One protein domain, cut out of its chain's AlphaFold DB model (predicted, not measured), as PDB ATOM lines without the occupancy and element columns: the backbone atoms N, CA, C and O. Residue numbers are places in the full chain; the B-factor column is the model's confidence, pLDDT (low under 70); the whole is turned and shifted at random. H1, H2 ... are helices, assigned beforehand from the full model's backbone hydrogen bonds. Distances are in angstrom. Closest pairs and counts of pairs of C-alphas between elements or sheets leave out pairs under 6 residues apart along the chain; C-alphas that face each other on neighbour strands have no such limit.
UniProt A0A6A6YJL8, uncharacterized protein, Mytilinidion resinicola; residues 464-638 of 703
ATOM      1  N   GLU A 464     254.656 242.956 194.299       69.44
ATOM      2  CA  GLU A 464     253.611 242.810 193.286       69.44
ATOM      3  C   GLU A 464     252.275 242.341 193.885       69.44
ATOM      4  O   GLU A 464     251.244 242.958 193.638       69.44
ATOM      5  N   ALA A 465     252.284 241.338 194.772       70.56
ATOM      6  CA  ALA A 465     251.072 240.874 195.454       70.56
ATOM      7  C   ALA A 465     250.494 241.929 196.417       70.56
ATOM      8  O   ALA A 465     249.272 242.056 196.559       70.56
ATOM      9  N   LEU A 466     251.367 242.703 197.074       73.94
ATOM     10  CA  LEU A 466     250.956 243.841 197.895       73.94
ATOM     11  C   LEU A 466     250.317 244.933 197.029       73.94
ATOM     12  O   LEU A 466     249.247 245.421 197.385       73.94
ATOM     13  N   CYS A 467     250.929 245.267 195.889       78.94
ATOM     14  CA  CYS A 467     250.390 246.234 194.938       78.94
ATOM     15  C   CYS A 467     248.994 245.822 194.453       78.94
ATOM     16  O   CYS A 467     248.057 246.607 194.582       78.94
ATOM     17  N   THR A 468     248.808 244.571 194.013       79.00
ATOM     18  CA  THR A 468     247.490 244.059 193.598       79.00
ATOM     19  C   THR A 468     246.449 244.204 194.710       79.00
ATOM     20  O   THR A 468     245.368 244.742 194.480       79.00
ATOM     21  N   THR A 469     246.796 243.802 195.937       80.75
ATOM     22  CA  THR A 469     245.882 243.871 197.089       80.75
ATOM     23  C   THR A 469     245.490 245.315 197.417       80.75
ATOM     24  O   THR A 469     244.315 245.622 197.619       80.75
ATOM     25  N   VAL A 470     246.467 246.224 197.469       81.44
ATOM     26  CA  VAL A 470     246.227 247.643 197.767       81.44
ATOM     27  C   VAL A 470     245.406 248.286 196.654       81.44
ATOM     28  O   VAL A 470     244.477 249.034 196.951       81.44
ATOM     29  N   LYS A 471     245.675 247.954 195.390       84.94
ATOM     30  CA  LYS A 471     244.934 248.447 194.226       84.94
ATOM     31  C   LYS A 471     243.459 248.045 194.268       84.94
ATOM     32  O   LYS A 471     242.595 248.910 194.144       84.94
ATOM     33  N   GLU A 472     243.151 246.777 194.529       84.19
ATOM     34  CA  GLU A 472     241.766 246.300 194.667       84.19
ATOM     35  C   GLU A 472     241.025 246.996 195.819       84.19
ATOM     36  O   GLU A 472     239.900 247.483 195.649       84.19
ATOM     37  N   LEU A 473     241.673 247.105 196.982       84.81
ATOM     38  CA  LEU A 473     241.108 247.789 198.147       84.81
ATOM     39  C   LEU A 473     240.885 249.283 197.887       84.81
ATOM     40  O   LEU A 473     239.877 249.824 198.347       84.81
ATOM     41  N   SER A 474     241.784 249.923 197.134       85.44
ATOM     42  CA  SER A 474     241.701 251.332 196.733       85.44
ATOM     43  C   SER A 474     240.521 251.583 195.803       85.44
ATOM     44  O   SER A 474     239.749 252.510 196.042       85.44
ATOM     45  N   ILE A 475     240.332 250.732 194.785       84.50
ATOM     46  CA  ILE A 475     239.197 250.823 193.851       84.50
ATOM     47  C   ILE A 475     237.885 250.734 194.624       84.50
ATOM     48  O   ILE A 475     237.010 251.588 194.469       84.50
ATOM     49  N   ARG A 476     237.752 249.725 195.491       84.62
ATOM     50  CA  ARG A 476     236.535 249.531 196.284       84.62
ATOM     51  C   ARG A 476     236.298 250.683 197.264       84.62
ATOM     52  O   ARG A 476     235.167 251.141 197.387       84.62
ATOM     53  N   TYR A 477     237.350 251.182 197.911       86.38
ATOM     54  CA  TYR A 477     237.252 252.278 198.874       86.38
ATOM     55  C   TYR A 477     236.812 253.584 198.204       86.38
ATOM     56  O   TYR A 477     235.890 254.231 198.692       86.38
ATOM     57  N   LEU A 478     237.420 253.947 197.069       85.38
ATOM     58  CA  LEU A 478     237.074 255.169 196.335       85.38
ATOM     59  C   LEU A 478     235.686 255.088 195.690       85.38
ATOM     60  O   LEU A 478     234.972 256.088 195.671       85.38
ATOM     61  N   LYS A 479     235.277 253.902 195.214       84.31
ATOM     62  CA  LYS A 479     233.918 253.669 194.699       84.31
ATOM     63  C   LYS A 479     232.853 253.815 195.788       84.31
ATOM     64  O   LYS A 479     231.736 254.213 195.491       84.31
ATOM     65  N   GLY A 480     233.195 253.523 197.040       79.00
ATOM     66  CA  GLY A 480     232.286 253.604 198.179       79.00
ATOM     67  C   GLY A 480     232.029 255.016 198.712       79.00
ATOM     68  O   GLY A 480     231.660 255.131 199.866       79.00
ATOM     69  N   HIS A 481     232.261 256.102 197.970       78.94
ATOM     70  CA  HIS A 481     231.957 257.476 198.425       78.94
ATOM     71  C   HIS A 481     232.512 257.834 199.829       78.94
ATOM     72  O   HIS A 481     231.759 258.129 200.762       78.94
ATOM     73  N   PRO A 482     233.841 257.806 200.037       72.88
ATOM     74  CA  PRO A 482     234.433 257.999 201.359       72.88
ATOM     75  C   PRO A 482     234.252 259.411 201.967       72.88
ATOM     76  O   PRO A 482     234.499 259.563 203.167       72.88
ATOM     77  N   HIS A 483     233.825 260.435 201.205       67.38
ATOM     78  CA  HIS A 483     233.784 261.847 201.635       67.38
ATOM     79  C   HIS A 483     232.617 262.679 201.084       67.38
ATOM     80  O   HIS A 483     232.077 262.341 200.041       67.38
ATOM     81  N   ILE A 484     232.337 263.800 201.774       54.59
ATOM     82  CA  ILE A 484     231.582 264.991 201.330       54.59
ATOM     83  C   ILE A 484     232.635 266.043 200.905       54.59
ATOM     84  O   ILE A 484     233.612 266.233 201.627       54.59
ATOM     85  N   GLU A 485     232.485 266.663 199.737       42.31
ATOM     86  CA  GLU A 485     233.565 267.118 198.826       42.31
ATOM     87  C   GLU A 485     234.635 268.161 199.262       42.31
ATOM     88  O   GLU A 485     235.490 268.459 198.439       42.31
ATOM     89  N   ASP A 486     234.763 268.631 200.511       40.56
ATOM     90  CA  ASP A 486     235.734 269.707 200.853       40.56
ATOM     91  C   ASP A 486     236.664 269.410 202.058       40.56
ATOM     92  O   ASP A 486     236.683 270.132 203.058       40.56
ATOM     93  N   SER A 487     237.484 268.348 201.987       45.94
ATOM     94  CA  SER A 487     238.481 268.006 203.029       45.94
ATOM     95  C   SER A 487     239.936 267.944 202.511       45.94
ATOM     96  O   SER A 487     240.179 267.423 201.422       45.94
ATOM     97  N   PRO A 488     240.950 268.345 203.318       45.88
ATOM     98  CA  PRO A 488     242.389 268.215 203.023       45.88
ATOM     99  C   PRO A 488     242.934 266.777 202.844       45.88
ATOM    100  O   PRO A 488     244.148 266.595 202.771       45.88
ATOM    101  N   GLU A 489     242.081 265.747 202.808       53.84
ATOM    102  CA  GLU A 489     242.454 264.340 202.557       53.84
ATOM    103  C   GLU A 489     242.792 264.049 201.081       53.84
ATOM    104  O   GLU A 489     243.211 262.938 200.746       53.84
ATOM    105  N   GLY A 490     242.704 265.065 200.210       59.09
ATOM    106  CA  GLY A 490     243.040 264.981 198.784       59.09
ATOM    107  C   GLY A 490     244.412 264.363 198.484       59.09
ATOM    108  O   GLY A 490     244.548 263.693 197.464       59.09
ATOM    109  N   GLY A 491     245.387 264.491 199.393       68.69
ATOM    110  CA  GLY A 491     246.706 263.866 199.253       68.69
ATOM    111  C   GLY A 491     246.684 262.332 199.285       68.69
ATOM    112  O   GLY A 491     247.329 261.705 198.457       68.69
ATOM    113  N   TYR A 492     245.902 261.706 200.173       75.56
ATOM    114  CA  TYR A 492     245.816 260.238 200.226       75.56
ATOM    115  C   TYR A 492     244.994 259.691 199.067       75.56
ATOM    116  O   TYR A 492     245.359 258.685 198.477       75.56
ATOM    117  N   HIS A 493     243.906 260.366 198.691       82.38
ATOM    118  CA  HIS A 493     243.099 259.948 197.544       82.38
ATOM    119  C   HIS A 493     243.846 260.097 196.214       82.38
ATOM    120  O   HIS A 493     243.613 259.295 195.315       82.38
ATOM    121  N   ALA A 494     244.733 261.091 196.088       80.31
ATOM    122  CA  ALA A 494     245.666 261.184 194.967       80.31
ATOM    123  C   ALA A 494     246.590 259.962 194.936       80.31
ATOM    124  O   ALA A 494     246.533 259.216 193.971       80.31
ATOM    125  N   VAL A 495     247.269 259.654 196.046       82.12
ATOM    126  CA  VAL A 495     248.136 258.467 196.154       82.12
ATOM    127  C   VAL A 495     247.390 257.165 195.826       82.12
ATOM    128  O   VAL A 495     247.909 256.321 195.106       82.12
ATOM    129  N   LEU A 496     246.149 256.987 196.296       85.81
ATOM    130  CA  LEU A 496     245.349 255.808 195.945       85.81
ATOM    131  C   LEU A 496     245.015 255.758 194.445       85.81
ATOM    132  O   LEU A 496     245.001 254.674 193.870       85.81
ATOM    133  N   ARG A 497     244.744 256.903 193.804       86.25
ATOM    134  CA  ARG A 497     244.528 256.980 192.348       86.25
ATOM    135  C   ARG A 497     245.809 256.687 191.572       86.25
ATOM    136  O   ARG A 497     245.738 255.942 190.601       86.25
ATOM    137  N   ASP A 498     246.950 257.175 192.041       83.38
ATOM    138  CA  ASP A 498     248.258 256.925 191.430       83.38
ATOM    139  C   ASP A 498     248.609 255.424 191.506       83.38
ATOM    140  O   ASP A 498     248.998 254.821 190.505       83.38
ATOM    141  N   ILE A 499     248.331 254.756 192.636       85.50
ATOM    142  CA  ILE A 499     248.451 253.288 192.774       85.50
ATOM    143  C   ILE A 499     247.480 252.548 191.829       85.50
ATOM    144  O   ILE A 499     247.828 251.530 191.225       85.50
ATOM    145  N   ILE A 500     246.247 253.041 191.666       87.62
ATOM    146  CA  ILE A 500     245.264 252.448 190.740       87.62
ATOM    147  C   ILE A 500     245.727 252.566 189.287       87.62
ATOM    148  O   ILE A 500     245.596 251.602 188.529       87.62
ATOM    149  N   ASN A 501     246.294 253.704 188.904       86.25
ATOM    150  CA  ASN A 501     246.816 253.927 187.560       86.25
ATOM    151  C   ASN A 501     248.133 253.174 187.312       86.25
ATOM    152  O   ASN A 501     248.464 252.879 186.168       86.25
ATOM    153  N   GLY A 502     248.818 252.760 188.383       82.38
ATOM    154  CA  GLY A 502     250.127 252.111 188.323       82.38
ATOM    155  C   GLY A 502     251.288 253.104 188.269       82.38
ATOM    156  O   GLY A 502     252.413 252.682 188.013       82.38
ATOM    157  N   ASP A 503     251.016 254.383 188.533       79.19
ATOM    158  CA  ASP A 503     251.987 255.478 188.561       79.19
ATOM    159  C   ASP A 503     252.820 255.473 189.855       79.19
ATOM    160  O   ASP A 503     253.924 256.012 189.882       79.19
ATOM    161  N   GLU A 504     252.324 254.818 190.913       73.88
ATOM    162  CA  GLU A 504     252.990 254.699 192.212       73.88
ATOM    163  C   GLU A 504     252.997 253.242 192.699       73.88
ATOM    164  O   GLU A 504     251.948 252.643 192.937       73.88
ATOM    165  N   ASN A 505     254.189 252.658 192.840       77.31
ATOM    166  CA  ASN A 505     254.387 251.245 193.198       77.31
ATOM    167  C   ASN A 505     255.515 251.048 194.216       77.31
ATOM    168  O   ASN A 505     255.966 249.917 194.438       77.31
ATOM    169  N   ASP A 506     256.021 252.129 194.813       84.06
ATOM    170  CA  ASP A 506     257.075 251.996 195.800       84.06
ATOM    171  C   ASP A 506     256.553 251.268 197.054       84.06
ATOM    172  O   ASP A 506     255.431 251.479 197.524       84.06
ATOM    173  N   LEU A 507     257.379 250.372 197.600       75.69
ATOM    174  CA  LEU A 507     256.994 249.505 198.715       75.69
ATOM    175  C   LEU A 507     256.506 250.304 199.934       75.69
ATOM    176  O   LEU A 507     255.566 249.887 200.608       75.69
ATOM    177  N   LYS A 508     257.115 251.459 200.207       77.38
ATOM    178  CA  LYS A 508     256.806 252.280 201.379       77.38
ATOM    179  C   LYS A 508     255.457 252.983 201.216       77.38
ATOM    180  O   LYS A 508     254.703 253.075 202.185       77.38
ATOM    181  N   THR A 509     255.132 253.439 200.013       78.94
ATOM    182  CA  THR A 509     253.826 254.019 199.694       78.94
ATOM    183  C   THR A 509     252.735 252.958 199.668       78.94
ATOM    184  O   THR A 509     251.667 253.188 200.230       78.94
ATOM    185  N   LEU A 510     253.014 251.759 199.148       77.62
ATOM    186  CA  LEU A 510     252.084 250.626 199.215       77.62
ATOM    187  C   LEU A 510     251.797 250.190 200.662       77.62
ATOM    188  O   LEU A 510     250.646 249.923 201.009       77.62
ATOM    189  N   GLU A 511     252.807 250.155 201.533       78.31
ATOM    190  CA  GLU A 511     252.625 249.864 202.961       78.31
ATOM    191  C   GLU A 511     251.823 250.959 203.676       78.31
ATOM    192  O   GLU A 511     250.890 250.646 204.420       78.31
ATOM    193  N   ALA A 512     252.119 252.234 203.406       76.06
ATOM    194  CA  ALA A 512     251.373 253.357 203.969       76.06
ATOM    195  C   ALA A 512     249.911 253.383 203.489       76.06
ATOM    196  O   ALA A 512     249.003 253.597 204.295       76.06
ATOM    197  N   ALA A 513     249.668 253.113 202.204       78.38
ATOM    198  CA  ALA A 513     248.332 252.998 201.626       78.38
ATOM    199  C   ALA A 513     247.569 251.795 202.195       78.38
ATOM    200  O   ALA A 513     246.381 251.909 202.499       78.38
ATOM    201  N   ARG A 514     248.242 250.657 202.422       81.38
ATOM    202  CA  ARG A 514     247.638 249.503 203.099       81.38
ATOM    203  C   ARG A 514     247.210 249.853 204.519       81.38
ATOM    204  O   ARG A 514     246.086 249.538 204.890       81.38
ATOM    205  N   GLU A 515     248.070 250.496 205.307       74.25
ATOM    206  CA  GLU A 515     247.734 250.909 206.677       74.25
ATOM    207  C   GLU A 515     246.574 251.913 206.712       74.25
ATOM    208  O   GLU A 515     245.681 251.792 207.556       74.25
ATOM    209  N   PHE A 516     246.552 252.860 205.769       82.25
ATOM    210  CA  PHE A 516     245.440 253.789 205.575       82.25
ATOM    211  C   PHE A 516     244.126 253.047 205.302       82.25
ATOM    212  O   PHE A 516     243.152 253.205 206.040       82.25
ATOM    213  N   LEU A 517     244.104 252.201 204.268       81.69
ATOM    214  CA  LEU A 517     242.914 251.456 203.856       81.69
ATOM    215  C   LEU A 517     242.443 250.506 204.955       81.69
ATOM    216  O   LEU A 517     241.251 250.455 205.244       81.69
ATOM    217  N   GLN A 518     243.365 249.796 205.605       82.31
ATOM    218  CA  GLN A 518     243.050 248.880 206.695       82.31
ATOM    219  C   GLN A 518     242.322 249.602 207.828       82.31
ATOM    220  O   GLN A 518     241.278 249.127 208.270       82.31
ATOM    221  N   PHE A 519     242.816 250.768 208.250       81.69
ATOM    222  CA  PHE A 519     242.135 251.571 209.260       81.69
ATOM    223  C   PHE A 519     240.734 251.986 208.793       81.69
ATOM    224  O   PHE A 519     239.760 251.784 209.512       81.69
ATOM    225  N   ARG A 520     240.591 252.506 207.568       82.38
ATOM    226  CA  ARG A 520     239.286 252.936 207.034       82.38
ATOM    227  C   ARG A 520     238.269 251.788 206.976       82.38
ATOM    228  O   ARG A 520     237.134 251.974 207.412       82.38
ATOM    229  N   TYR A 521     238.669 250.612 206.488       82.19
ATOM    230  CA  TYR A 521     237.803 249.429 206.431       82.19
ATOM    231  C   TYR A 521     237.427 248.914 207.819       82.19
ATOM    232  O   TYR A 521     236.258 248.613 208.032       82.19
ATOM    233  N   GLN A 522     238.365 248.886 208.770       81.44
ATOM    234  CA  GLN A 522     238.078 248.470 210.147       81.44
ATOM    235  C   GLN A 522     237.012 249.351 210.805       81.44
ATOM    236  O   GLN A 522     236.119 248.833 211.469       81.44
ATOM    237  N   GLN A 523     237.060 250.666 210.579       82.50
ATOM    238  CA  GLN A 523     236.059 251.580 211.134       82.50
ATOM    239  C   GLN A 523     234.681 251.405 210.467       82.50
ATOM    240  O   GLN A 523     233.662 251.494 211.149       82.50
ATOM    241  N   MET A 524     234.625 251.141 209.155       88.81
ATOM    242  CA  MET A 524     233.356 250.865 208.456       88.81
ATOM    243  C   MET A 524     232.755 249.523 208.882       88.81
ATOM    244  O   MET A 524     231.568 249.450 209.177       88.81
ATOM    245  N   GLU A 525     233.583 248.485 209.001       85.19
ATOM    246  CA  GLU A 525     233.162 247.167 209.478       85.19
ATOM    247  C   GLU A 525     232.677 247.223 210.933       85.19
ATOM    248  O   GLU A 525     231.670 246.610 211.277       85.19
ATOM    249  N   ALA A 526     233.349 248.001 211.789       83.88
ATOM    250  CA  ALA A 526     232.888 248.235 213.154       83.88
ATOM    251  C   ALA A 526     231.488 248.864 213.171       83.88
ATOM    252  O   ALA A 526     230.637 248.423 213.939       83.88
ATOM    253  N   ALA A 527     231.216 249.830 212.288       88.56
ATOM    254  CA  ALA A 527     229.888 250.424 212.177       88.56
ATOM    255  C   ALA A 527     228.828 249.400 211.749       88.56
ATOM    256  O   ALA A 527     227.780 249.335 212.386       88.56
ATOM    257  N   ASP A 528     229.110 248.565 210.744       89.56
ATOM    258  CA  ASP A 528     228.224 247.465 210.338       89.56
ATOM    259  C   ASP A 528     227.922 246.507 211.505       89.56
ATOM    260  O   ASP A 528     226.760 246.182 211.756       89.56
ATOM    261  N   ARG A 529     228.945 246.125 212.282       85.88
ATOM    262  CA  ARG A 529     228.771 245.279 213.474       85.88
ATOM    263  C   ARG A 529     227.916 245.951 214.543       85.88
ATOM    264  O   ARG A 529     227.071 245.297 215.147       85.88
ATOM    265  N   TYR A 530     228.093 247.250 214.779       92.38
ATOM    266  CA  TYR A 530     227.271 247.968 215.753       92.38
ATOM    267  C   TYR A 530     225.797 247.974 215.344       92.38
ATOM    268  O   TYR A 530     224.937 247.759 216.196       92.38
ATOM    269  N   VAL A 531     225.493 248.157 214.056       91.06
ATOM    270  CA  VAL A 531     224.118 248.059 213.533       91.06
ATOM    271  C   VAL A 531     223.514 246.685 213.832       91.06
ATOM    272  O   VAL A 531     222.395 246.602 214.342       91.06
ATOM    273  N   GLU A 532     224.280 245.617 213.611       89.81
ATOM    274  CA  GLU A 532     223.864 244.239 213.896       89.81
ATOM    275  C   GLU A 532     223.647 243.998 215.402       89.81
ATOM    276  O   GLU A 532     222.632 243.430 215.805       89.81
ATOM    277  N   MET A 533     224.533 244.505 216.265       84.50
ATOM    278  CA  MET A 533     224.416 244.397 217.731       84.50
ATOM    279  C   MET A 533     223.232 245.185 218.314       84.50
ATOM    280  O   MET A 533     222.667 244.815 219.358       84.50
ATOM    281  N   MET A 534     222.865 246.286 217.658       91.38
ATOM    282  CA  MET A 534     221.666 247.066 217.966       91.38
ATOM    283  C   MET A 534     220.394 246.432 217.384       91.38
ATOM    284  O   MET A 534     219.306 246.884 217.725       91.38
ATOM    285  N   ALA A 535     220.517 245.371 216.574       91.94
ATOM    286  CA  ALA A 535     219.423 244.725 215.850       91.94
ATOM    287  C   ALA A 535     218.630 245.710 214.966       91.94
ATOM    288  O   ALA A 535     217.402 245.658 214.904       91.94
ATOM    289  N   LEU A 536     219.342 246.625 214.300       91.19
ATOM    290  CA  LEU A 536     218.764 247.639 213.418       91.19
ATOM    291  C   LEU A 536     218.932 247.254 211.947       91.19
ATOM    292  O   LEU A 536     219.881 246.568 211.571       91.19
ATOM    293  N   ASN A 537     218.027 247.734 211.094       90.44
ATOM    294  CA  ASN A 537     218.114 247.490 209.656       90.44
ATOM    295  C   ASN A 537     219.103 248.453 208.995       90.44
ATOM    296  O   ASN A 537     219.105 249.653 209.286       90.44
ATOM    297  N   LYS A 538     219.904 247.942 208.058       89.88
ATOM    298  CA  LYS A 538     220.819 248.758 207.257       89.88
ATOM    299  C   LYS A 538     220.022 249.613 206.257       89.88
ATOM    300  O   LYS A 538     219.087 249.099 205.634       89.88
ATOM    301  N   PRO A 539     220.356 250.902 206.073       83.19
ATOM    302  CA  PRO A 539     219.677 251.745 205.098       83.19
ATOM    303  C   PRO A 539     219.890 251.174 203.691       83.19
ATOM    304  O   PRO A 539     221.024 250.993 203.259       83.19
ATOM    305  N   TYR A 540     218.791 250.880 202.991       81.81
ATOM    306  CA  TYR A 540     218.800 250.285 201.644       81.81
ATOM    307  C   TYR A 540     219.572 248.956 201.532       81.81
ATOM    308  O   TYR A 540     220.059 248.631 200.452       81.81
ATOM    309  N   ASP A 541     219.695 248.209 202.636       83.75
ATOM    310  CA  ASP A 541     220.494 246.973 202.727       83.75
ATOM    311  C   ASP A 541     221.983 247.162 202.358       83.75
ATOM    312  O   ASP A 541     222.686 246.236 201.956       83.75
ATOM    313  N   GLN A 542     222.489 248.396 202.485       85.69
ATOM    314  CA  GLN A 542     223.872 248.742 202.171       85.69
ATOM    315  C   GLN A 542     224.772 248.642 203.403       85.69
ATOM    316  O   GLN A 542     224.425 249.099 204.499       85.69
ATOM    317  N   THR A 543     225.973 248.097 203.205       90.00
ATOM    318  CA  THR A 543     227.043 248.138 204.211       90.00
ATOM    319  C   THR A 543     227.589 249.555 204.368       90.00
ATOM    320  O   THR A 543     227.428 250.395 203.478       90.00
ATOM    321  N   CYS A 544     228.310 249.831 205.456       88.06
ATOM    322  CA  CYS A 544     228.961 251.129 205.635       88.06
ATOM    323  C   CYS A 544     229.972 251.439 204.509       88.06
ATOM    324  O   CYS A 544     230.235 252.608 204.214       88.06
ATOM    325  N   VAL A 545     230.542 250.415 203.865       87.44
ATOM    326  CA  VAL A 545     231.454 250.576 202.720       87.44
ATOM    327  C   VAL A 545     230.714 251.096 201.492       87.44
ATOM    328  O   VAL A 545     231.207 252.019 200.848       87.44
ATOM    329  N   ASP A 546     229.537 250.553 201.198       86.50
ATOM    330  CA  ASP A 546     228.777 250.865 199.979       86.50
ATOM    331  C   ASP A 546     227.824 252.058 200.158       86.50
ATOM    332  O   ASP A 546     227.314 252.606 199.183       86.50
ATOM    333  N   PHE A 547     227.597 252.469 201.405       85.62
ATOM    334  CA  PHE A 547     226.761 253.607 201.747       85.62
ATOM    335  C   PHE A 547     227.339 254.926 201.224       85.62
ATOM    336  O   PHE A 547     228.481 255.273 201.533       85.62
ATOM    337  N   ASP A 548     226.514 255.689 200.505       82.81
ATOM    338  CA  ASP A 548     226.826 257.055 200.080       82.81
ATOM    339  C   ASP A 548     226.289 258.082 201.095       82.81
ATOM    340  O   ASP A 548     225.067 258.240 201.229       82.81
ATOM    341  N   PRO A 549     227.175 258.828 201.785       74.56
ATOM    342  CA  PRO A 549     226.770 259.854 202.734       74.56
ATOM    343  C   PRO A 549     225.941 260.996 202.132       74.56
ATOM    344  O   PRO A 549     225.215 261.655 202.873       74.56
ATOM    345  N   HIS A 550     225.983 261.235 200.818       70.31
ATOM    346  CA  HIS A 550     225.182 262.292 200.181       70.31
ATOM    347  C   HIS A 550     223.687 261.960 200.158       70.31
ATOM    348  O   HIS A 550     222.849 262.864 200.157       70.31
ATOM    349  N   ASN A 551     223.326 260.677 200.268       64.56
ATOM    350  CA  ASN A 551     221.932 260.255 200.398       64.56
ATOM    351  C   ASN A 551     221.280 260.723 201.718       64.56
ATOM    352  O   ASN A 551     220.050 260.730 201.811       64.56
ATOM    353  N   LEU A 552     222.064 261.150 202.724       61.19
ATOM    354  CA  LEU A 552     221.551 261.750 203.967       61.19
ATOM    355  C   LEU A 552     220.991 263.163 203.766       61.19
ATOM    356  O   LEU A 552     219.993 263.506 204.402       61.19
ATOM    357  N   GLN A 553     221.595 263.977 202.888       52.44
ATOM    358  CA  GLN A 553     221.237 265.396 202.730       52.44
ATOM    359  C   GLN A 553     219.821 265.615 202.179       52.44
ATOM    360  O   GLN A 553     219.235 266.668 202.415       52.44
ATOM    361  N   PHE A 554     219.235 264.618 201.510       47.03
ATOM    362  CA  PHE A 554     217.923 264.754 200.872       47.03
ATOM    363  C   PHE A 554     216.751 264.135 201.651       47.03
ATOM    364  O   PHE A 554     215.610 264.317 201.233       47.03
ATOM    365  N   LYS A 555     216.976 263.403 202.759       50.75
ATOM    366  CA  LYS A 555     215.898 262.602 203.391       50.75
ATOM    367  C   LYS A 555     215.778 262.639 204.918       50.75
ATOM    368  O   LYS A 555     214.785 262.125 205.427       50.75
ATOM    369  N   VAL A 556     216.703 263.251 205.661       53.53
ATOM    370  CA  VAL A 556     216.637 263.269 207.139       53.53
ATOM    371  C   VAL A 556     216.662 264.707 207.661       53.53
ATOM    372  O   VAL A 556     217.716 265.252 207.975       53.53
ATOM    373  N   GLN A 557     215.490 265.347 207.721       53.81
ATOM    374  CA  GLN A 557     215.349 266.749 208.152       53.81
ATOM    375  C   GLN A 557     215.088 266.934 209.656       53.81
ATOM    376  O   GLN A 557     215.207 268.050 210.155       53.81
ATOM    377  N   HIS A 558     214.810 265.866 210.408       55.41
ATOM    378  CA  HIS A 558     214.595 265.937 211.855       55.41
ATOM    379  C   HIS A 558     215.528 264.951 212.586       55.41
ATOM    380  O   HIS A 558     215.630 263.796 212.187       55.41
ATOM    381  N   HIS A 559     216.221 265.431 213.628       58.97
ATOM    382  CA  HIS A 559     217.119 264.699 214.554       58.97
ATOM    383  C   HIS A 559     218.568 264.379 214.118       58.97
ATOM    384  O   HIS A 559     219.326 263.835 214.920       58.97
ATOM    385  N   CYS A 560     219.029 264.778 212.924       69.75
ATOM    386  CA  CYS A 560     220.424 264.538 212.493       69.75
ATOM    387  C   CYS A 560     221.491 265.091 213.462       69.75
ATOM    388  O   CYS A 560     222.491 264.422 213.715       69.75
ATOM    389  N   SER A 561     221.284 266.290 214.017       72.12
ATOM    390  CA  SER A 561     222.213 266.898 214.982       72.12
ATOM    391  C   SER A 561     222.223 266.164 216.326       72.12
ATOM    392  O   SER A 561     223.281 265.964 216.914       72.12
ATOM    393  N   GLU A 562     221.064 265.698 216.789       79.75
ATOM    394  CA  GLU A 562     220.938 264.975 218.058       79.75
ATOM    395  C   GLU A 562     221.593 263.591 217.978       79.75
ATOM    396  O   GLU A 562     222.334 263.208 218.883       79.75
ATOM    397  N   PHE A 563     221.407 262.862 216.873       85.44
ATOM    398  CA  PHE A 563     222.104 261.592 216.648       85.44
ATOM    399  C   PHE A 563     223.616 261.772 216.520       85.44
ATOM    400  O   PHE A 563     224.373 260.956 217.052       85.44
ATOM    401  N   TRP A 564     224.058 262.848 215.866       84.12
ATOM    402  CA  TRP A 564     225.474 263.193 215.799       84.12
ATOM    403  C   TRP A 564     226.065 263.378 217.199       84.12
ATOM    404  O   TRP A 564     227.064 262.739 217.529       84.12
ATOM    405  N   ASP A 565     225.418 264.167 218.057       82.06
ATOM    406  CA  ASP A 565     225.875 264.408 219.429       82.06
ATOM    407  C   ASP A 565     225.891 263.129 220.280       82.06
ATOM    408  O   ASP A 565     226.843 262.897 221.033       82.06
ATOM    409  N   ILE A 566     224.880 262.267 220.126       86.88
ATOM    410  CA  ILE A 566     224.799 260.969 220.812       86.88
ATOM    411  C   ILE A 566     225.998 260.084 220.448       86.88
ATOM    412  O   ILE A 566     226.664 259.549 221.338       86.88
ATOM    413  N   ILE A 567     226.310 259.953 219.156       84.50
ATOM    414  CA  ILE A 567     227.434 259.129 218.692       84.50
ATOM    415  C   ILE A 567     228.765 259.779 219.094       84.50
ATOM    416  O   ILE A 567     229.665 259.101 219.597       84.50
ATOM    417  N   CYS A 568     228.892 261.103 218.954       81.38
ATOM    418  CA  CYS A 568     230.101 261.836 219.322       81.38
ATOM    419  C   CYS A 568     230.428 261.742 220.818       81.38
ATOM    420  O   CYS A 568     231.603 261.662 221.182       81.38
ATOM    421  N   ALA A 569     229.419 261.657 221.691       84.38
ATOM    422  CA  ALA A 569     229.610 261.444 223.125       84.38
ATOM    423  C   ALA A 569     230.270 260.092 223.475       84.38
ATOM    424  O   ALA A 569     230.732 259.907 224.607       84.38
ATOM    425  N   ARG A 570     230.320 259.144 222.529       84.12
ATOM    426  CA  ARG A 570     230.983 257.835 222.654       84.12
ATOM    427  C   ARG A 570     231.994 257.569 221.537       84.12
ATOM    428  O   ARG A 570     232.424 256.432 221.363       84.12
ATOM    429  N   LEU A 571     232.443 258.616 220.837       78.69
ATOM    430  CA  LEU A 571     233.265 258.487 219.633       78.69
ATOM    431  C   LEU A 571     234.514 257.633 219.848       78.69
ATOM    432  O   LEU A 571     234.741 256.708 219.089       78.69
ATOM    433  N   ASN A 572     235.288 257.893 220.902       76.12
ATOM    434  CA  ASN A 572     236.543 257.172 221.135       76.12
ATOM    435  C   ASN A 572     236.344 255.696 221.514       76.12
ATOM    436  O   ASN A 572     237.266 254.909 221.331       76.12
ATOM    437  N   ALA A 573     235.180 255.340 222.066       77.56
ATOM    438  CA  ALA A 573     234.851 253.955 222.394       77.56
ATOM    439  C   ALA A 573     234.414 253.183 221.141       77.56
ATOM    440  O   ALA A 573     234.779 252.028 220.971       77.56
ATOM    441  N   LEU A 574     233.658 253.837 220.253       76.75
ATOM    442  CA  LEU A 574     233.130 253.224 219.032       76.75
ATOM    443  C   LEU A 574     234.144 253.230 217.882       76.75
ATOM    444  O   LEU A 574     234.248 252.258 217.138       76.75
ATOM    445  N   PHE A 575     234.879 254.329 217.732       82.94
ATOM    446  CA  PHE A 575     235.770 254.622 216.614       82.94
ATOM    447  C   PHE A 575     237.063 255.274 217.135       82.94
ATOM    448  O   PHE A 575     237.164 256.505 217.198       82.94
ATOM    449  N   PRO A 576     238.074 254.470 217.506       76.06
ATOM    450  CA  PRO A 576     239.345 254.978 218.012       76.06
ATOM    451  C   PRO A 576     240.043 255.919 217.012       76.06
ATOM    452  O   PRO A 576     239.930 255.717 215.797       76.06
ATOM    453  N   PRO A 577     240.775 256.943 217.492       74.06
ATOM    454  CA  PRO A 577     241.540 257.825 216.620       74.06
ATOM    455  C   PRO A 577     242.726 257.080 215.979       74.06
ATOM    456  O   PRO A 577     243.229 256.114 216.557       74.06
ATOM    457  N   PRO A 578     243.222 257.544 214.820       72.81
ATOM    458  CA  PRO A 578     244.391 256.955 214.174       72.81
ATOM    459  C   PRO A 578     245.632 257.055 215.077       72.81
ATOM    460  O   PRO A 578     245.891 258.086 215.701       72.81
ATOM    461  N   HIS A 579     246.420 255.981 215.129       68.69
ATOM    462  CA  HIS A 579     247.627 255.859 215.954       68.69
ATOM    463  C   HIS A 579     248.917 256.183 215.189       68.69
ATOM    464  O   HIS A 579     249.943 256.491 215.799       68.69
ATOM    465  N   SER A 580     248.882 256.128 213.856       68.31
ATOM    466  CA  SER A 580     250.008 256.472 212.989       68.31
ATOM    467  C   SER A 580     249.628 257.557 211.981       68.31
ATOM    468  O   SER A 580     248.463 257.757 211.644       68.31
ATOM    469  N   ARG A 581     250.636 258.265 211.456       70.25
ATOM    470  CA  ARG A 581     250.420 259.262 210.394       70.25
ATOM    471  C   ARG A 581     249.929 258.628 209.090       70.25
ATOM    472  O   ARG A 581     249.215 259.284 208.348       70.25
ATOM    473  N   SER A 582     250.291 257.378 208.807       71.81
ATOM    474  CA  SER A 582     249.836 256.625 207.628       71.81
ATOM    475  C   SER A 582     248.332 256.347 207.651       71.81
ATOM    476  O   SER A 582     247.721 256.312 206.595       71.81
ATOM    477  N   GLN A 583     247.705 256.254 208.830       73.38
ATOM    478  CA  GLN A 583     246.259 256.025 208.970       73.38
ATOM    479  C   GLN A 583     245.385 257.257 208.653       73.38
ATOM    480  O   GLN A 583     244.158 257.155 208.605       73.38
ATOM    481  N   GLY A 584     245.995 258.420 208.409       73.06
ATOM    482  CA  GLY A 584     245.284 259.646 208.052       73.06
ATOM    483  C   GLY A 584     244.597 260.323 209.243       73.06
ATOM    484  O   GLY A 584     245.058 260.244 210.379       73.06
ATOM    485  N   ARG A 585     243.517 261.067 208.976       77.62
ATOM    486  CA  ARG A 585     242.731 261.809 209.986       77.62
ATOM    487  C   ARG A 585     241.530 260.998 210.479       77.62
ATOM    488  O   ARG A 585     241.266 259.913 209.967       77.62
ATOM    489  N   ASN A 586     240.782 261.532 211.446       75.94
ATOM    490  CA  ASN A 586     239.523 260.934 211.904       75.94
ATOM    491  C   ASN A 586     238.547 260.731 210.741       75.94
ATOM    492  O   ASN A 586     238.380 261.618 209.908       75.94
ATOM    493  N   PHE A 587     237.897 259.569 210.709       82.56
ATOM    494  CA  PHE A 587     237.030 259.170 209.608       82.56
ATOM    495  C   PHE A 587     235.559 259.359 209.975       82.56
ATOM    496  O   PHE A 587     235.053 258.686 210.868       82.56
ATOM    497  N   SER A 588     234.871 260.279 209.300       82.69
ATOM    498  CA  SER A 588     233.487 260.652 209.622       82.69
ATOM    499  C   SER A 588     232.425 259.754 208.983       82.69
ATOM    500  O   SER A 588     231.299 259.713 209.472       82.69
ATOM    501  N   LYS A 589     232.753 259.010 207.920       86.38
ATOM    502  CA  LYS A 589     231.784 258.171 207.200       86.38
ATOM    503  C   LYS A 589     231.064 257.132 208.085       86.38
ATOM    504  O   LYS A 589     229.841 257.070 207.995       86.38
ATOM    505  N   PRO A 590     231.742 256.387 208.980       88.75
ATOM    506  CA  PRO A 590     231.080 255.479 209.924       88.75
ATOM    507  C   PRO A 590     230.041 256.168 210.820       88.75
ATOM    508  O   PRO A 590     228.993 255.600 211.114       88.75
ATOM    509  N   ILE A 591     230.300 257.418 211.215       88.62
ATOM    510  CA  ILE A 591     229.381 258.222 212.031       88.62
ATOM    511  C   ILE A 591     228.137 258.571 211.212       88.62
ATOM    512  O   ILE A 591     227.015 258.350 211.660       88.62
ATOM    513  N   LEU A 592     228.337 259.066 209.987       86.69
ATOM    514  CA  LEU A 592     227.248 259.406 209.067       86.69
ATOM    515  C   LEU A 592     226.387 258.180 208.737       86.69
ATOM    516  O   LEU A 592     225.163 258.281 208.716       86.69
ATOM    517  N   TYR A 593     227.008 257.014 208.560       89.31
ATOM    518  CA  TYR A 593     226.299 255.754 208.359       89.31
ATOM    519  C   TYR A 593     225.392 255.396 209.545       89.31
ATOM    520  O   TYR A 593     224.215 255.114 209.341       89.31
ATOM    521  N   LEU A 594     225.885 255.479 210.787       91.06
ATOM    522  CA  LEU A 594     225.060 255.212 211.973       91.06
ATOM    523  C   LEU A 594     223.900 256.208 212.121       91.06
ATOM    524  O   LEU A 594     222.794 255.813 212.483       91.06
ATOM    525  N   ILE A 595     224.110 257.481 211.778       89.06
ATOM    526  CA  ILE A 595     223.032 258.483 211.749       89.06
ATOM    527  C   ILE A 595     221.970 258.097 210.717       89.06
ATOM    528  O   ILE A 595     220.775 258.160 211.009       89.06
ATOM    529  N   ALA A 596     222.392 257.653 209.530       86.69
ATOM    530  CA  ALA A 596     221.477 257.178 208.499       86.69
ATOM    531  C   ALA A 596     220.689 255.951 208.963       86.69
ATOM    532  O   ALA A 596     219.492 255.871 208.705       86.69
ATOM    533  N   VAL A 597     221.330 255.027 209.684       90.06
ATOM    534  CA  VAL A 597     220.675 253.855 210.280       90.06
ATOM    535  C   VAL A 597     219.612 254.289 211.290       90.06
ATOM    536  O   VAL A 597     218.484 253.805 211.222       90.06
ATOM    537  N   PHE A 598     219.925 255.213 212.202       90.75
ATOM    538  CA  PHE A 598     218.963 255.682 213.208       90.75
ATOM    539  C   PHE A 598     217.768 256.382 212.575       90.75
ATOM    540  O   PHE A 598     216.624 256.083 212.915       90.75
ATOM    541  N   ALA A 599     218.027 257.232 211.584       86.12
ATOM    542  CA  ALA A 599     216.983 257.894 210.821       86.12
ATOM    543  C   ALA A 599     216.122 256.906 210.016       86.12
ATOM    544  O   ALA A 599     214.896 257.006 210.019       86.12
ATOM    545  N   PHE A 600     216.745 255.924 209.357       86.25
ATOM    546  CA  PHE A 600     216.054 254.905 208.564       86.25
ATOM    547  C   PHE A 600     215.149 254.020 209.427       86.25
ATOM    548  O   PHE A 600     214.018 253.729 209.039       86.25
ATOM    549  N   ASN A 601     215.613 253.652 210.624       87.88
ATOM    550  CA  ASN A 601     214.835 252.884 211.597       87.88
ATOM    551  C   ASN A 601     213.887 253.761 212.436       87.88
ATOM    552  O   ASN A 601     213.188 253.229 213.293       87.88
ATOM    553  N   LYS A 602     213.827 255.075 212.171       88.31
ATOM    554  CA  LYS A 602     212.954 256.051 212.844       88.31
ATOM    555  C   LYS A 602     213.079 256.031 214.370       88.31
ATOM    556  O   LYS A 602     212.078 256.173 215.068       88.31
ATOM    557  N   LEU A 603     214.297 255.845 214.874       88.50
ATOM    558  CA  LEU A 603     214.541 255.884 216.313       88.50
ATOM    559  C   LEU A 603     214.273 257.286 216.863       88.50
ATOM    560  O   LEU A 603     214.551 258.286 216.206       88.50
ATOM    561  N   SER A 604     213.782 257.360 218.092       89.25
ATOM    562  CA  SER A 604     213.858 258.576 218.904       89.25
ATOM    563  C   SER A 604     215.298 258.824 219.390       89.25
ATOM    564  O   SER A 604     216.108 257.890 219.444       89.25
ATOM    565  N   PRO A 605     215.660 260.062 219.774       87.00
ATOM    566  CA  PRO A 605     216.957 260.358 220.392       87.00
ATOM    567  C   PRO A 605     217.255 259.490 221.623       87.00
ATOM    568  O   PRO A 605     218.394 259.072 221.833       87.00
ATOM    569  N   GLU A 606     216.242 259.172 222.423       89.06
ATOM    570  CA  GLU A 606     216.357 258.323 223.607       89.06
ATOM    571  C   GLU A 606     216.681 256.870 223.235       89.06
ATOM    572  O   GLU A 606     217.588 256.272 223.819       89.06
ATOM    573  N   GLU A 607     215.998 256.315 222.229       89.75
ATOM    574  CA  GLU A 607     216.269 254.968 221.716       89.75
ATOM    575  C   GLU A 607     217.651 254.882 221.064       89.75
ATOM    576  O   GLU A 607     218.397 253.934 221.316       89.75
ATOM    577  N   ALA A 608     218.037 255.896 220.284       89.38
ATOM    578  CA  ALA A 608     219.365 255.986 219.686       89.38
ATOM    579  C   ALA A 608     220.463 256.064 220.758       89.38
ATOM    580  O   ALA A 608     221.489 255.388 220.653       89.38
ATOM    581  N   LYS A 609     220.240 256.836 221.830       92.00
ATOM    582  CA  LYS A 609     221.165 256.917 222.966       92.00
ATOM    583  C   LYS A 609     221.316 255.571 223.664       92.00
ATOM    584  O   LYS A 609     222.445 255.145 223.898       92.00
ATOM    585  N   PHE A 610     220.209 254.892 223.958       90.88
ATOM    586  CA  PHE A 610     220.238 253.567 224.574       90.88
ATOM    587  C   PHE A 610     220.975 252.546 223.692       90.88
ATOM    588  O   PHE A 610     221.821 251.790 224.177       90.88
ATOM    589  N   ALA A 611     220.711 252.563 222.384       90.31
ATOM    590  CA  ALA A 611     221.362 251.685 221.421       90.31
ATOM    591  C   ALA A 611     222.884 251.927 221.367       90.31
ATOM    592  O   ALA A 611     223.657 250.970 221.442       90.31
ATOM    593  N   ILE A 612     223.316 253.195 221.346       93.12
ATOM    594  CA  ILE A 612     224.733 253.590 221.373       93.12
ATOM    595  C   ILE A 612     225.422 253.228 222.687       93.12
ATOM    596  O   ILE A 612     226.551 252.739 222.663       93.12
ATOM    597  N   GLU A 613     224.776 253.432 223.835       90.25
ATOM    598  CA  GLU A 613     225.353 253.060 225.132       90.25
ATOM    599  C   GLU A 613     225.588 251.547 225.224       90.25
ATOM    600  O   GLU A 613     226.655 251.119 225.668       90.25
ATOM    601  N   LYS A 614     224.656 250.735 224.710       88.50
ATOM    602  CA  LYS A 614     224.802 249.275 224.645       88.50
ATOM    603  C   LYS A 614     226.033 248.853 223.835       88.50
ATOM    604  O   LYS A 614     226.828 248.046 224.318       88.50
ATOM    605  N   VAL A 615     226.209 249.383 222.620       85.81
ATOM    606  CA  VAL A 615     227.353 249.000 221.771       85.81
ATOM    607  C   VAL A 615     228.675 249.591 222.253       85.81
ATOM    608  O   VAL A 615     229.692 248.912 222.173       85.81
ATOM    609  N   ALA A 616     228.676 250.797 222.827       81.88
ATOM    610  CA  ALA A 616     229.885 251.414 223.372       81.88
ATOM    611  C   ALA A 616     230.438 250.637 224.577       81.88
ATOM    612  O   ALA A 616     231.653 250.464 224.694       81.88
ATOM    613  N   ASN A 617     229.557 250.132 225.446       82.94
ATOM    614  CA  ASN A 617     229.960 249.288 226.569       82.94
ATOM    615  C   ASN A 617     230.550 247.964 226.067       82.94
ATOM    616  O   ASN A 617     231.641 247.590 226.482       82.94
ATOM    617  N   SER A 618     229.898 247.316 225.098       74.38
ATOM    618  CA  SER A 618     230.405 246.069 224.512       74.38
ATOM    619  C   SER A 618     231.741 246.250 223.777       74.38
ATOM    620  O   SER A 618     232.611 245.394 223.897       74.38
ATOM    621  N   ALA A 619     231.930 247.357 223.051       70.38
ATOM    622  CA  ALA A 619     233.201 247.670 222.394       70.38
ATOM    623  C   ALA A 619     234.326 247.900 223.420       70.38
ATOM    624  O   ALA A 619     235.465 247.482 223.217       70.38
ATOM    625  N   THR A 620     234.002 248.520 224.558       70.00
ATOM    626  CA  THR A 620     234.958 248.732 225.655       70.00
ATOM    627  C   THR A 620     235.341 247.409 226.325       70.00
ATOM    628  O   THR A 620     236.526 247.157 226.545       70.00
ATOM    629  N   GLU A 621     234.363 246.538 226.594       70.44
ATOM    630  CA  GLU A 621     234.588 245.192 227.142       70.44
ATOM    631  C   GLU A 621     235.474 244.339 226.216       70.44
ATOM    632  O   GLU A 621     236.387 243.659 226.685       70.44
ATOM    633  N   GLU A 622     235.266 244.411 224.897       59.97
ATOM    634  CA  GLU A 622     236.071 243.688 223.906       59.97
ATOM    635  C   GLU A 622     237.534 244.161 223.891       59.97
ATOM    636  O   GLU A 622     238.458 243.345 223.872       59.97
ATOM    637  N   VAL A 623     237.766 245.476 223.968       58.22
ATOM    638  CA  VAL A 623     239.121 246.044 224.047       58.22
ATOM    639  C   VAL A 623     239.840 245.596 225.320       58.22
ATOM    640  O   VAL A 623     241.023 245.252 225.262       58.22
ATOM    641  N   GLU A 624     239.160 245.569 226.467       59.28
ATOM    642  CA  GLU A 624     239.754 245.078 227.717       59.28
ATOM    643  C   GLU A 624     240.024 243.566 227.675       59.28
ATOM    644  O   GLU A 624     241.106 243.122 228.071       59.28
ATOM    645  N   ALA A 625     239.123 242.773 227.093       52.72
ATOM    646  CA  ALA A 625     239.347 241.344 226.883       52.72
ATOM    647  C   ALA A 625     240.566 241.084 225.977       52.72
ATOM    648  O   ALA A 625     241.414 240.247 226.294       52.72
ATOM    649  N   LEU A 626     240.713 241.842 224.886       46.97
ATOM    650  CA  LEU A 626     241.872 241.752 223.995       46.97
ATOM    651  C   LEU A 626     243.173 242.163 224.693       46.97
ATOM    652  O   LEU A 626     244.203 241.519 224.486       46.97
ATOM    653  N   LYS A 627     243.149 243.183 225.561       48.81
ATOM    654  CA  LYS A 627     244.316 243.547 226.382       48.81
ATOM    655  C   LYS A 627     244.743 242.397 227.290       48.81
ATOM    656  O   LYS A 627     245.942 242.141 227.405       48.81
ATOM    657  N   GLU A 628     243.802 241.683 227.902       52.78
ATOM    658  CA  GLU A 628     244.108 240.513 228.734       52.78
ATOM    659  C   GLU A 628     244.640 239.326 227.921       52.78
ATOM    660  O   GLU A 628     245.612 238.678 228.326       52.78
ATOM    661  N   VAL A 629     244.100 239.085 226.725       47.16
ATOM    662  CA  VAL A 629     244.627 238.071 225.796       47.16
ATOM    663  C   VAL A 629     246.067 238.405 225.387       47.16
ATOM    664  O   VAL A 629     246.949 237.555 225.483       47.16
ATOM    665  N   VAL A 630     246.361 239.659 225.034       43.38
ATOM    666  CA  VAL A 630     247.726 240.096 224.679       43.38
ATOM    667  C   VAL A 630     248.687 239.992 225.871       43.38
ATOM    668  O   VAL A 630     249.843 239.605 225.707       43.38
ATOM    669  N   LYS A 631     248.232 240.294 227.095       47.94
ATOM    670  CA  LYS A 631     249.041 240.139 228.322       47.94
ATOM    671  C   LYS A 631     249.380 238.678 228.631       47.94
ATOM    672  O   LYS A 631     250.417 238.400 229.251       47.94
ATOM    673  N   THR A 632     248.499 237.758 228.256       49.94
ATOM    674  CA  THR A 632     248.622 236.322 228.533       49.94
ATOM    675  C   THR A 632     249.220 235.527 227.374       49.94
ATOM    676  O   THR A 632     249.634 234.387 227.595       49.94
ATOM    677  N   ASP A 633     249.367 236.144 226.198       51.19
ATOM    678  CA  ASP A 633     249.923 235.523 225.001       51.19
ATOM    679  C   ASP A 633     251.331 234.931 225.256       51.19
ATOM    680  O   ASP A 633     252.226 235.626 225.762       51.19
ATOM    681  N   PRO A 634     251.563 233.640 224.943       45.31
ATOM    682  CA  PRO A 634     252.833 232.967 225.203       45.31
ATOM    683  C   PRO A 634     254.022 233.577 224.462       45.31
ATOM    684  O   PRO A 634     255.129 233.571 225.005       45.31
ATOM    685  N   GLU A 635     253.820 234.107 223.255       41.62
ATOM    686  CA  GLU A 635     254.861 234.732 222.441       41.62
ATOM    687  C   GLU A 635     255.192 236.127 222.974       41.62
ATOM    688  O   GLU A 635     256.368 236.446 223.152       41.62
ATOM    689  N   VAL A 636     254.186 236.926 223.341       42.94
ATOM    690  CA  VAL A 636     254.362 238.208 224.038       42.94
ATOM    691  C   VAL A 636     255.069 237.976 225.369       42.94
ATOM    692  O   VAL A 636     256.048 238.654 225.664       42.94
ATOM    693  N   ARG A 637     254.668 236.964 226.147       48.00
ATOM    694  CA  ARG A 637     255.336 236.560 227.398       48.00
ATOM    695  C   ARG A 637     256.745 236.019 227.181       48.00
ATOM    696  O   ARG A 637     257.599 236.204 228.046       48.00
ATOM    697  N   SER A 638     256.998 235.330 226.073       43.19
ATOM    698  CA  SER A 638     258.314 234.805 225.696       43.19
ATOM    699  C   SER A 638     259.249 235.934 225.277       43.19
ATOM    700  O   SER A 638     260.337 236.053 225.827       43.19
TER     701      SER A 638
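What this domain is: This is residues 464 to 638 of the 703 residues of an uncharacterized protein of Mytilinidion resinicola (UniProt A0A6A6YJL8). A body of helices is built along H3: H1 and H2 pack on it within residues 510 to 517, and H7, on which H4 and H5 pack, within residues 523 to 531. The long H8 starts on H5 and H6, then leaves the body; residues 624 to 638, with the small H9, stick out as an arm. The printed part has 175 residues, with nine named helices in order H1 to H9 and no named strand: all helix. It is compact, with a radius of gyration of the C-alphas of 17.7 A and spans of 49 by 48 by 26 A.

Where its parts are: H1, residues 464 to 479, begins at C-alpha 464 (253.611, 242.810, 193.286) and measures 22.5 A from first to last C-alpha. H2 is residues 490 to 501; H3, residues 507 to 533, measures 38.1 A. H4 is residues 549 to 552, H5 560 to 568, H6 571 to 574 and H7 589 to 600. H8, residues 605 to 632, measures 40.6 A; H9, residues 634 to 638, ends at C-alpha 638 (258.314, 234.805, 225.696).

How they stand to each other: H3 touches H1 at a steep tilt of 47 degrees, closest C-alphas Val 470 and Arg 514, 5.8 A. H3 touches H7 at a shallow tilt of 20 degrees, the same way, closest C-alphas Met 524 and Pro 590, 5.4 A. H5 touches H8, closest C-alphas Ile 566 and Lys 609, 5.9 A. H1 and H8 are apart. Every O i to N i+4 pair is within hydrogen-bond range in H1, H2, H3, H5, H7, H8 and H9; H4 and H6 are too short for one.

The domain as a whole: The C-alphas farthest apart, Gln 557 and Ser 638, are 56.3 A apart. The printed part has no cut; links H3 to H4 and H6 to H7 are long. Mean pLDDT of the printed part is 76.4, with residues 622 to 638 among those under 70.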